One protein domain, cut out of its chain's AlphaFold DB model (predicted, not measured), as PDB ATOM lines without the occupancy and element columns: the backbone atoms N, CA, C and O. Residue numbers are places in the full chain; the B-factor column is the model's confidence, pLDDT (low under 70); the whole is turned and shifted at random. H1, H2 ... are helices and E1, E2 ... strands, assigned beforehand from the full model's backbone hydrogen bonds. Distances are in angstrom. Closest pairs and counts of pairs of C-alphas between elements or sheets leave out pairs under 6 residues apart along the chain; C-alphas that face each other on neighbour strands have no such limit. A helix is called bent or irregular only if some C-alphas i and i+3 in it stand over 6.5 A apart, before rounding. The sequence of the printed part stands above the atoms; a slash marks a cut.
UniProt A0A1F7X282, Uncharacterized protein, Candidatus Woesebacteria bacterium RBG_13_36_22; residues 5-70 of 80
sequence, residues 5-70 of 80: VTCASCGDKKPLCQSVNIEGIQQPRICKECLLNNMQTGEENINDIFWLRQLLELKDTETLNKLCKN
ATOM      1  N   VAL A   5     175.544 198.136 217.005       77.00
ATOM      2  CA  VAL A   5     174.426 197.875 216.094       77.00
ATOM      3  C   VAL A   5     173.639 199.165 215.893       77.00
ATOM      4  O   VAL A   5     173.745 200.104 216.684       77.00
ATOM      5  N   THR A   6     172.890 199.243 214.801       84.19
ATOM      6  CA  THR A   6     172.104 200.433 214.463       84.19
ATOM      7  C   THR A   6     170.898 200.560 215.388       84.19
ATOM      8  O   THR A   6     170.080 199.647 215.463       84.19
ATOM      9  N   CYS A   7     170.789 201.687 216.092       84.06
ATOM     10  CA  CYS A   7     169.638 202.010 216.928       84.06
ATOM     11  C   CYS A   7     168.380 202.126 216.065       84.06
ATOM     12  O   CYS A   7     168.369 202.895 215.108       84.06
ATOM     13  N   ALA A   8     167.312 201.413 216.428       80.38
ATOM     14  CA  ALA A   8     166.052 201.464 215.690       80.38
ATOM     15  C   ALA A   8     165.350 202.835 215.760       80.38
ATOM     16  O   ALA A   8     164.569 203.154 214.874       80.38
ATOM     17  N   SER A   9     165.633 203.639 216.793       82.81
ATOM     18  CA  SER A   9     165.023 204.962 216.987       82.81
ATOM     19  C   SER A   9     165.822 206.075 216.294       82.81
ATOM     20  O   SER A   9     165.267 206.799 215.475       82.81
ATOM     21  N   CYS A  10     167.130 206.197 216.558       85.88
ATOM     22  CA  CYS A  10     167.940 207.290 215.997       85.88
ATOM     23  C   CYS A  10     168.756 206.927 214.745       85.88
ATOM     24  O   CYS A  10     169.362 207.807 214.149       85.88
ATOM     25  N   GLY A  11     168.833 205.651 214.356       84.75
ATOM     26  CA  GLY A  11     169.618 205.213 213.192       84.75
ATOM     27  C   GLY A  11     171.144 205.216 213.387       84.75
ATOM     28  O   GLY A  11     171.876 204.803 212.487       84.75
ATOM     29  N   ASP A  12     171.650 205.618 214.556       87.31
ATOM     30  CA  ASP A  12     173.090 205.635 214.837       87.31
ATOM     31  C   ASP A  12     173.637 204.251 215.208       87.31
ATOM     32  O   ASP A  12     173.000 203.475 215.927       87.31
ATOM     33  N   LYS A  13     174.889 203.971 214.822       84.94
ATOM     34  CA  LYS A  13     175.635 202.790 215.289       84.94
ATOM     35  C   LYS A  13     176.189 203.021 216.694       84.94
ATOM     36  O   LYS A  13     177.250 203.628 216.865       84.94
ATOM     37  N   LYS A  14     175.500 202.494 217.702       82.62
ATOM     38  CA  LYS A  14     175.843 202.655 219.125       82.62
ATOM     39  C   LYS A  14     175.673 201.320 219.870       82.62
ATOM     40  O   LYS A  14     175.077 200.386 219.337       82.62
ATOM     41  N   PRO A  15     176.211 201.176 221.092       77.62
ATOM     42  CA  PRO A  15     175.815 200.082 221.971       77.62
ATOM     43  C   PRO A  15     174.304 200.161 222.219       77.62
ATOM     44  O   PRO A  15     173.800 201.196 222.659       77.62
ATOM     45  N   LEU A  16     173.586 199.088 221.894       78.12
ATOM     46  CA  LEU A  16     172.133 199.030 222.061       78.12
ATOM     47  C   LEU A  16     171.751 198.225 223.294       78.12
ATOM     48  O   LEU A  16     172.457 197.286 223.673       78.12
ATOM     49  N   CYS A  17     170.578 198.538 223.832       75.12
ATOM     50  CA  CYS A  17     169.887 197.707 224.803       75.12
ATOM     51  C   CYS A  17     169.650 196.303 224.225       75.12
ATOM     52  O   CYS A  17     169.576 196.107 223.000       75.12
ATOM     53  N   GLN A  18     169.542 195.316 225.112       71.19
ATOM     54  CA  GLN A  18     169.108 193.981 224.715       71.19
ATOM     55  C   GLN A  18     167.642 194.025 224.261       71.19
ATOM     56  O   GLN A  18     166.837 194.806 224.779       71.19
ATOM     57  N   SER A  19     167.299 193.201 223.268       66.38
ATOM     58  CA  SER A  19     165.897 193.007 222.891       66.38
ATOM     59  C   SER A  19     165.161 192.342 224.045       66.38
ATOM     60  O   SER A  19     165.599 191.309 224.547       66.38
ATOM     61  N   VAL A  20     164.020 192.904 224.424       68.62
ATOM     62  CA  VAL A  20     163.093 192.273 225.365       68.62
ATOM     63  C   VAL A  20     161.959 191.656 224.554       68.62
ATOM     64  O   VAL A  20     161.458 192.280 223.621       68.62
ATOM     65  N   ASN A  21     161.578 190.422 224.880       68.38
ATOM     66  CA  ASN A  21     160.384 189.790 224.325       68.38
ATOM     67  C   ASN A  21     159.216 189.988 225.299       68.38
ATOM     68  O   ASN A  21     159.357 189.728 226.500       68.38
ATOM     69  N   ILE A  22     158.095 190.479 224.779       67.38
ATOM     70  CA  ILE A  22     156.878 190.789 225.525       67.38
ATOM     71  C   ILE A  22     155.722 190.146 224.780       67.38
ATOM     72  O   ILE A  22     155.466 190.519 223.642       67.38
ATOM     73  N   GLU A  23     155.038 189.188 225.406       68.56
ATOM     74  CA  GLU A  23     153.845 188.547 224.825       68.56
ATOM     75  C   GLU A  23     154.065 188.002 223.395       68.56
ATOM     76  O   GLU A  23     153.151 187.944 222.580       68.56
ATOM     77  N   GLY A  24     155.300 187.595 223.069       73.06
ATOM     78  CA  GLY A  24     155.682 187.105 221.741       73.06
ATOM     79  C   GLY A  24     156.180 188.185 220.776       73.06
ATOM     80  O   GLY A  24     156.721 187.850 219.724       73.06
ATOM     81  N   ILE A  25     156.079 189.466 221.138       68.25
ATOM     82  CA  ILE A  25     156.584 190.599 220.360       68.25
ATOM     83  C   ILE A  25     158.011 190.923 220.806       68.25
ATOM     84  O   ILE A  25     158.273 191.276 221.961       68.25
ATOM     85  N   GLN A  26     158.961 190.824 219.876       72.38
ATOM     86  CA  GLN A  26     160.338 191.248 220.108       72.38
ATOM     87  C   GLN A  26     160.442 192.769 219.987       72.38
ATOM     88  O   GLN A  26     160.232 193.332 218.914       72.38
ATOM     89  N   GLN A  27     160.811 193.431 221.081       72.19
ATOM     90  CA  GLN A  27     160.992 194.876 221.090       72.19
ATOM     91  C   GLN A  27     162.214 195.301 220.263       72.19
ATOM     92  O   GLN A  27     163.255 194.615 220.281       72.19
ATOM     93  N   PRO A  28     162.117 196.454 219.575       73.06
ATOM     94  CA  PRO A  28     163.226 197.016 218.829       73.06
ATOM     95  C   PRO A  28     164.401 197.336 219.757       73.06
ATOM     96  O   PRO A  28     164.246 197.757 220.905       73.06
ATOM     97  N   ARG A  29     165.618 197.131 219.248       77.94
ATOM     98  CA  ARG A  29     166.840 197.491 219.970       77.94
ATOM     99  C   ARG A  29     167.127 198.968 219.766       77.94
ATOM    100  O   ARG A  29     167.388 199.411 218.648       77.94
ATOM    101  N   ILE A  30     167.132 199.715 220.859       82.31
ATOM    102  CA  ILE A  30     167.440 201.146 220.865       82.31
ATOM    103  C   ILE A  30     168.666 201.430 221.733       82.31
ATOM    104  O   ILE A  30     169.071 200.600 222.549       82.31
ATOM    105  N   CYS A  31     169.312 202.574 221.530       84.81
ATOM    106  CA  CYS A  31     170.419 203.010 222.375       84.81
ATOM    107  C   CYS A  31     169.894 203.545 223.719       84.81
ATOM    108  O   CYS A  31     168.722 203.904 223.840       84.81
ATOM    109  N   LYS A  32     170.775 203.624 224.724       80.50
ATOM    110  CA  LYS A  32     170.446 204.144 226.064       80.50
ATOM    111  C   LYS A  32     169.811 205.542 226.017       80.50
ATOM    112  O   LYS A  32     168.885 205.812 226.767       80.50
ATOM    113  N   GLU A  33     170.297 206.419 225.140       83.81
ATOM    114  CA  GLU A  33     169.779 207.788 224.994       83.81
ATOM    115  C   GLU A  33     168.325 207.792 224.510       83.81
ATOM    116  O   GLU A  33     167.482 208.433 225.124       83.81
ATOM    117  N   CYS A  34     168.014 207.021 223.462       81.81
ATOM    118  CA  CYS A  34     166.649 206.876 222.957       81.81
ATOM    119  C   CYS A  34     165.724 206.221 223.986       81.81
ATOM    120  O   CYS A  34     164.582 206.637 224.113       81.81
ATOM    121  N   LEU A  35     166.219 205.233 224.739       80.44
ATOM    122  CA  LEU A  35     165.460 204.595 225.816       80.44
ATOM    123  C   LEU A  35     165.059 205.614 226.888       80.44
ATOM    124  O   LEU A  35     163.895 205.701 227.260       80.44
ATOM    125  N   LEU A  36     166.020 206.417 227.344       78.94
ATOM    126  CA  LEU A  36     165.777 207.479 228.316       78.94
ATOM    127  C   LEU A  36     164.829 208.550 227.781       78.94
ATOM    128  O   LEU A  36     163.953 208.997 228.514       78.94
ATOM    129  N   ASN A  37     164.997 208.942 226.519       79.50
ATOM    130  CA  ASN A  37     164.116 209.908 225.881       79.50
ATOM    131  C   ASN A  37     162.682 209.371 225.811       79.50
ATOM    132  O   ASN A  37     161.776 210.046 226.271       79.50
ATOM    133  N   ASN A  38     162.489 208.128 225.358       75.88
ATOM    134  CA  ASN A  38     161.173 207.489 225.297       75.88
ATOM    135  C   ASN A  38     160.501 207.396 226.674       75.88
ATOM    136  O   ASN A  38     159.304 207.645 226.773       75.88
ATOM    137  N   MET A  39     161.259 207.106 227.737       73.31
ATOM    138  CA  MET A  39     160.745 207.125 229.114       73.31
ATOM    139  C   MET A  39     160.348 208.524 229.599       73.31
ATOM    140  O   MET A  39     159.487 208.649 230.460       73.31
ATOM    141  N   GLN A  40     161.001 209.576 229.105       72.19
ATOM    142  CA  GLN A  40     160.709 210.960 229.493       72.19
ATOM    143  C   GLN A  40     159.569 211.567 228.679       72.19
ATOM    144  O   GLN A  40     158.778 212.339 229.214       72.19
ATOM    145  N   THR A  41     159.496 211.250 227.386       69.69
ATOM    146  CA  THR A  41     158.512 211.828 226.466       69.69
ATOM    147  C   THR A  41     157.241 210.999 226.359       69.69
ATOM    148  O   THR A  41     156.234 211.540 225.920       69.69
ATOM    149  N   GLY A  42     157.284 209.724 226.763       60.16
ATOM    150  CA  GLY A  42     156.165 208.793 226.701       60.16
ATOM    151  C   GLY A  42     155.699 208.561 225.267       60.16
ATOM    152  O   GLY A  42     154.790 209.234 224.792       60.16
ATOM    153  N   GLU A  43     156.280 207.586 224.561       57.03
ATOM    154  CA  GLU A  43     155.523 206.984 223.458       57.03
ATOM    155  C   GLU A  43     154.333 206.252 224.091       57.03
ATOM    156  O   GLU A  43     154.509 205.195 224.692       57.03
ATOM    157  N   GLU A  44     153.134 206.833 223.975       51.44
ATOM    158  CA  GLU A  44     151.889 206.427 224.661       51.44
ATOM    159  C   GLU A  44     151.485 204.952 224.444       51.44
ATOM    160  O   GLU A  44     150.586 204.451 225.107       51.44
ATOM    161  N   ASN A  45     152.172 204.232 223.553       55.16
ATOM    162  CA  ASN A  45     151.860 202.862 223.158       55.16
ATOM    163  C   ASN A  45     152.748 201.780 223.803       55.16
ATOM    164  O   ASN A  45     152.500 200.596 223.573       55.16
ATOM    165  N   ILE A  46     153.789 202.131 224.574       61.44
ATOM    166  CA  ILE A  46     154.663 201.141 225.232       61.44
ATOM    167  C   ILE A  46     154.625 201.342 226.745       61.44
ATOM    168  O   ILE A  46     155.015 202.387 227.253       61.44
ATOM    169  N   ASN A  47     154.197 200.304 227.467       66.56
ATOM    170  CA  ASN A  47     154.152 200.299 228.926       66.56
ATOM    171  C   ASN A  47     155.557 200.518 229.518       66.56
ATOM    172  O   ASN A  47     156.505 199.792 229.209       66.56
ATOM    173  N   ASP A  48     155.662 201.489 230.419       66.69
ATOM    174  CA  ASP A  48     156.878 201.903 231.125       66.69
ATOM    175  C   ASP A  48     157.666 200.757 231.793       66.69
ATOM    176  O   ASP A  48     158.895 200.812 231.916       66.69
ATOM    177  N   ILE A  49     156.983 199.673 232.181       69.00
ATOM    178  CA  ILE A  49     157.600 198.455 232.732       69.00
ATOM    179  C   ILE A  49     158.616 197.844 231.754       69.00
ATOM    180  O   ILE A  49     159.635 197.278 232.165       69.00
ATOM    181  N   PHE A  50     158.377 197.967 230.452       72.50
ATOM    182  CA  PHE A  50     159.247 197.401 229.427       72.50
ATOM    183  C   PHE A  50     160.542 198.185 229.263       72.50
ATOM    184  O   PHE A  50     161.612 197.582 229.126       72.50
ATOM    185  N   TRP A  51     160.467 199.506 229.391       72.31
ATOM    186  CA  TRP A  51     161.643 200.364 229.409       72.31
ATOM    187  C   TRP A  51     162.516 200.095 230.642       72.31
ATOM    188  O   TRP A  51     163.737 199.950 230.526       72.31
ATOM    189  N   LEU A  52     161.898 199.895 231.811       72.75
ATOM    190  CA  LEU A  52     162.605 199.501 233.035       72.75
ATOM    191  C   LEU A  52     163.311 198.146 232.902       72.75
ATOM    192  O   LEU A  52     164.444 197.987 233.361       72.75
ATOM    193  N   ARG A  53     162.680 197.169 232.241       73.69
ATOM    194  CA  ARG A  53     163.302 195.862 231.990       73.69
ATOM    195  C   ARG A  53     164.540 195.977 231.098       73.69
ATOM    196  O   ARG A  53     165.549 195.340 231.388       73.69
ATOM    197  N   GLN A  54     164.502 196.823 230.067       72.31
ATOM    198  CA  GLN A  54     165.677 197.098 229.231       72.31
ATOM    199  C   GLN A  54     166.818 197.767 230.015       72.31
ATOM    200  O   GLN A  54     167.983 197.432 229.794       72.31
ATOM    201  N   LEU A  55     166.505 198.655 230.966       72.69
ATOM    202  CA  LEU A  55     167.505 199.271 231.850       72.69
ATOM    203  C   LEU A  55     168.159 198.271 232.814       72.69
ATOM    204  O   LEU A  55     169.373 198.331 233.030       72.69
ATOM    205  N   LEU A  56     167.379 197.341 233.374       71.62
ATOM    206  CA  LEU A  56     167.898 196.270 234.233       71.62
ATOM    207  C   LEU A  56     168.885 195.370 233.477       71.62
ATOM    208  O   LEU A  56     169.970 195.085 233.984       71.62
ATOM    209  N   GLU A  57     168.559 194.996 232.238       69.62
ATOM    210  CA  GLU A  57     169.437 194.197 231.368       69.62
ATOM    211  C   GLU A  57     170.721 194.941 230.966       69.62
ATOM    212  O   GLU A  57     171.788 194.342 230.825       69.62
ATOM    213  N   LEU A  58     170.657 196.270 230.838       69.00
ATOM    214  CA  LEU A  58     171.837 197.107 230.615       69.00
ATOM    215  C   LEU A  58     172.767 197.205 231.835       69.00
ATOM    216  O   LEU A  58     173.861 197.760 231.708       69.00
ATOM    217  N   LYS A  59     172.360 196.684 233.002       69.50
ATOM    218  CA  LYS A  59     173.057 196.854 234.290       69.50
ATOM    219  C   LYS A  59     173.333 198.326 234.617       69.50
ATOM    220  O   LYS A  59     174.318 198.653 235.279       69.50
ATOM    221  N   ASP A  60     172.458 199.218 234.160       69.94
ATOM    222  CA  ASP A  60     172.607 200.662 234.315       69.94
ATOM    223  C   ASP A  60     172.044 201.135 235.661       69.94
ATOM    224  O   ASP A  60     170.996 201.779 235.764       69.94
ATOM    225  N   THR A  61     172.747 200.758 236.726       69.62
ATOM    226  CA  THR A  61     172.344 201.016 238.114       69.62
ATOM    227  C   THR A  61     172.278 202.504 238.453       69.62
ATOM    228  O   THR A  61     171.511 202.892 239.333       69.62
ATOM    229  N   GLU A  62     173.033 203.362 237.762       75.81
ATOM    230  CA  GLU A  62     172.999 204.811 237.976       75.81
ATOM    231  C   GLU A  62     171.667 205.413 237.509       75.81
ATOM    232  O   GLU A  62     171.018 206.144 238.259       75.81
ATOM    233  N   THR A  63     171.230 205.062 236.298       71.69
ATOM    234  CA  THR A  63     169.937 205.485 235.750       71.69
ATOM    235  C   THR A  63     168.775 204.969 236.593       71.69
ATOM    236  O   THR A  63     167.888 205.742 236.950       71.69
ATOM    237  N   LEU A  64     168.806 203.688 236.977       70.44
ATOM    238  CA  LEU A  64     167.776 203.082 237.827       70.44
ATOM    239  C   LEU A  64     167.670 203.791 239.184       70.44
ATOM    240  O   LEU A  64     166.574 204.122 239.629       70.44
ATOM    241  N   ASN A  65     168.805 204.109 239.813       73.44
ATOM    242  CA  ASN A  65     168.815 204.856 241.069       73.44
ATOM    243  C   ASN A  65     168.270 206.284 240.919       73.44
ATOM    244  O   ASN A  65     167.618 206.777 241.838       73.44
ATOM    245  N   LYS A  66     168.524 206.956 239.789       72.19
ATOM    246  CA  LYS A  66     167.953 208.285 239.504       72.19
ATOM    247  C   LYS A  66     166.435 208.213 239.330       72.19
ATOM    248  O   LYS A  66     165.732 209.032 239.912       72.19
ATOM    249  N   LEU A  67     165.937 207.203 238.615       69.38
ATOM    250  CA  LEU A  67     164.501 206.962 238.446       69.38
ATOM    251  C   LEU A  67     163.808 206.659 239.782       69.38
ATOM    252  O   LEU A  67     162.781 207.255 240.074       69.38
ATOM    253  N   CYS A  68     164.397 205.821 240.642       64.56
ATOM    254  CA  CYS A  68     163.837 205.532 241.968       64.56
ATOM    255  C   CYS A  68     163.866 206.733 242.932       64.56
ATOM    256  O   CYS A  68     163.067 206.781 243.867       64.56
ATOM    257  N   LYS A  69     164.796 207.680 242.752       61.88
ATOM    258  CA  LYS A  69     164.917 208.878 243.604       61.88
ATOM    259  C   LYS A  69     164.029 210.036 243.151       61.88
ATOM    260  O   LYS A  69     163.654 210.853 243.991       61.88
ATOM    261  N   ASN A  70     163.675 210.106 241.868       54.34
ATOM    262  CA  ASN A  70     162.728 211.094 241.361       54.34
ATOM    263  C   ASN A  70     161.300 210.707 241.765       54.34
ATOM    264  O   ASN A  70     160.630 209.931 241.091       54.34
TER     265      ASN A  70
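This is residues 5 to 70 of the 80 residues of an uncharacterized protein of Candidatus Woesebacteria bacterium RBG_13_36_22 (UniProt A0A1F7X282). Three short helices zigzag back and forth as two successive helical hairpins, H1 with H2 and H2 with H3; their centres make a triangle that is loose on the side between H1 and H3. The looped first part, residues 5 to 31, lies on the side of H1 and H2 away from H3, and the longest axis runs from these loops to H3. Two narrow turns fold back on themselves in that part, one holding the short strand E1 and the other passing through Gly 24. The printed part has 66 residues with one named strand and then three named helices, in the order E1, H1, H2, H3; the class is mostly helix, though under half of the residues are in named elements. The whole is compact, with a radius of gyration of the C-alphas of 11.4 A, and a rounded outline with spans of 31 by 27 by 21 A.

H1 and H2 are the longest helices, with 10 residues each. H1 is residues 32 to 41, Lys 32 to Thr 41, and measures 14.2 A from first to last C-alpha; it begins with C-alpha 32 at (170.446, 204.144, 226.064). H2 is residues 48 to 57, Asp 48 to Glu 57, and measures 14.7 A. H3 is residues 61 to 69, Thr 61 to Lys 69, and measures 12.1 A; its last C-alpha, 69, is at (164.917, 208.878, 243.604). No helix is bent or irregular. E1 is the strand of residues 13 to 15, Lys 13 to Pro 15, 7.2 A long, with C-alpha 13 at (175.635, 202.790, 215.289).

H1 and H2 only just touch, with 3 pairs of C-alphas within 8 A. Their closest C-alphas are those of Leu 35 and Trp 51, 6.7 A apart. They run opposite ways at a shallow tilt of 19 degrees and form a helical hairpin. H2 also touches H3, and the closest C-alphas are those of Leu 55 and Leu 64, 7.1 A apart. This second helical hairpin runs opposite ways at a shallow tilt of 34 degrees, only just short of steep. H1 and H3 are apart. In H1, H2 and H3 every O i to N i+4 pair is within hydrogen-bond range. E1 is apart from H2 and from H3, and its closest C-alpha pair with H1 is that of Pro 15 and Lys 32, 7.9 A apart. E1 pairs with no named strand, but residues 13 to 14 of E1 have a short antiparallel pairing with residues 5 to 6. Another short antiparallel pairing joins residues 21 to 22 with residues 25 to 26.

The two C-alphas farthest apart are those of Gly 24 and Lys 69, at 32.2 A. The first and last printed C-alphas, of Val 5 and Asn 70, are 30.8 A apart. The printed part has no cut; the full chain has 80 residues. The link from E1 to H1 is long, with 16 residues, 16 to 31, whose C-alphas lie 6 to 18 A from the mean of all C-alphas. The link from H1 to H2 is short, with 6 residues, and the link from H2 to H3 is tight, with 3 residues. The mean pLDDT of the printed part is 72.9. The model's confidence is under 70 at 24 residues: 19 to 23, 25, 41 to 49, 57 to 61 and 67 to 70.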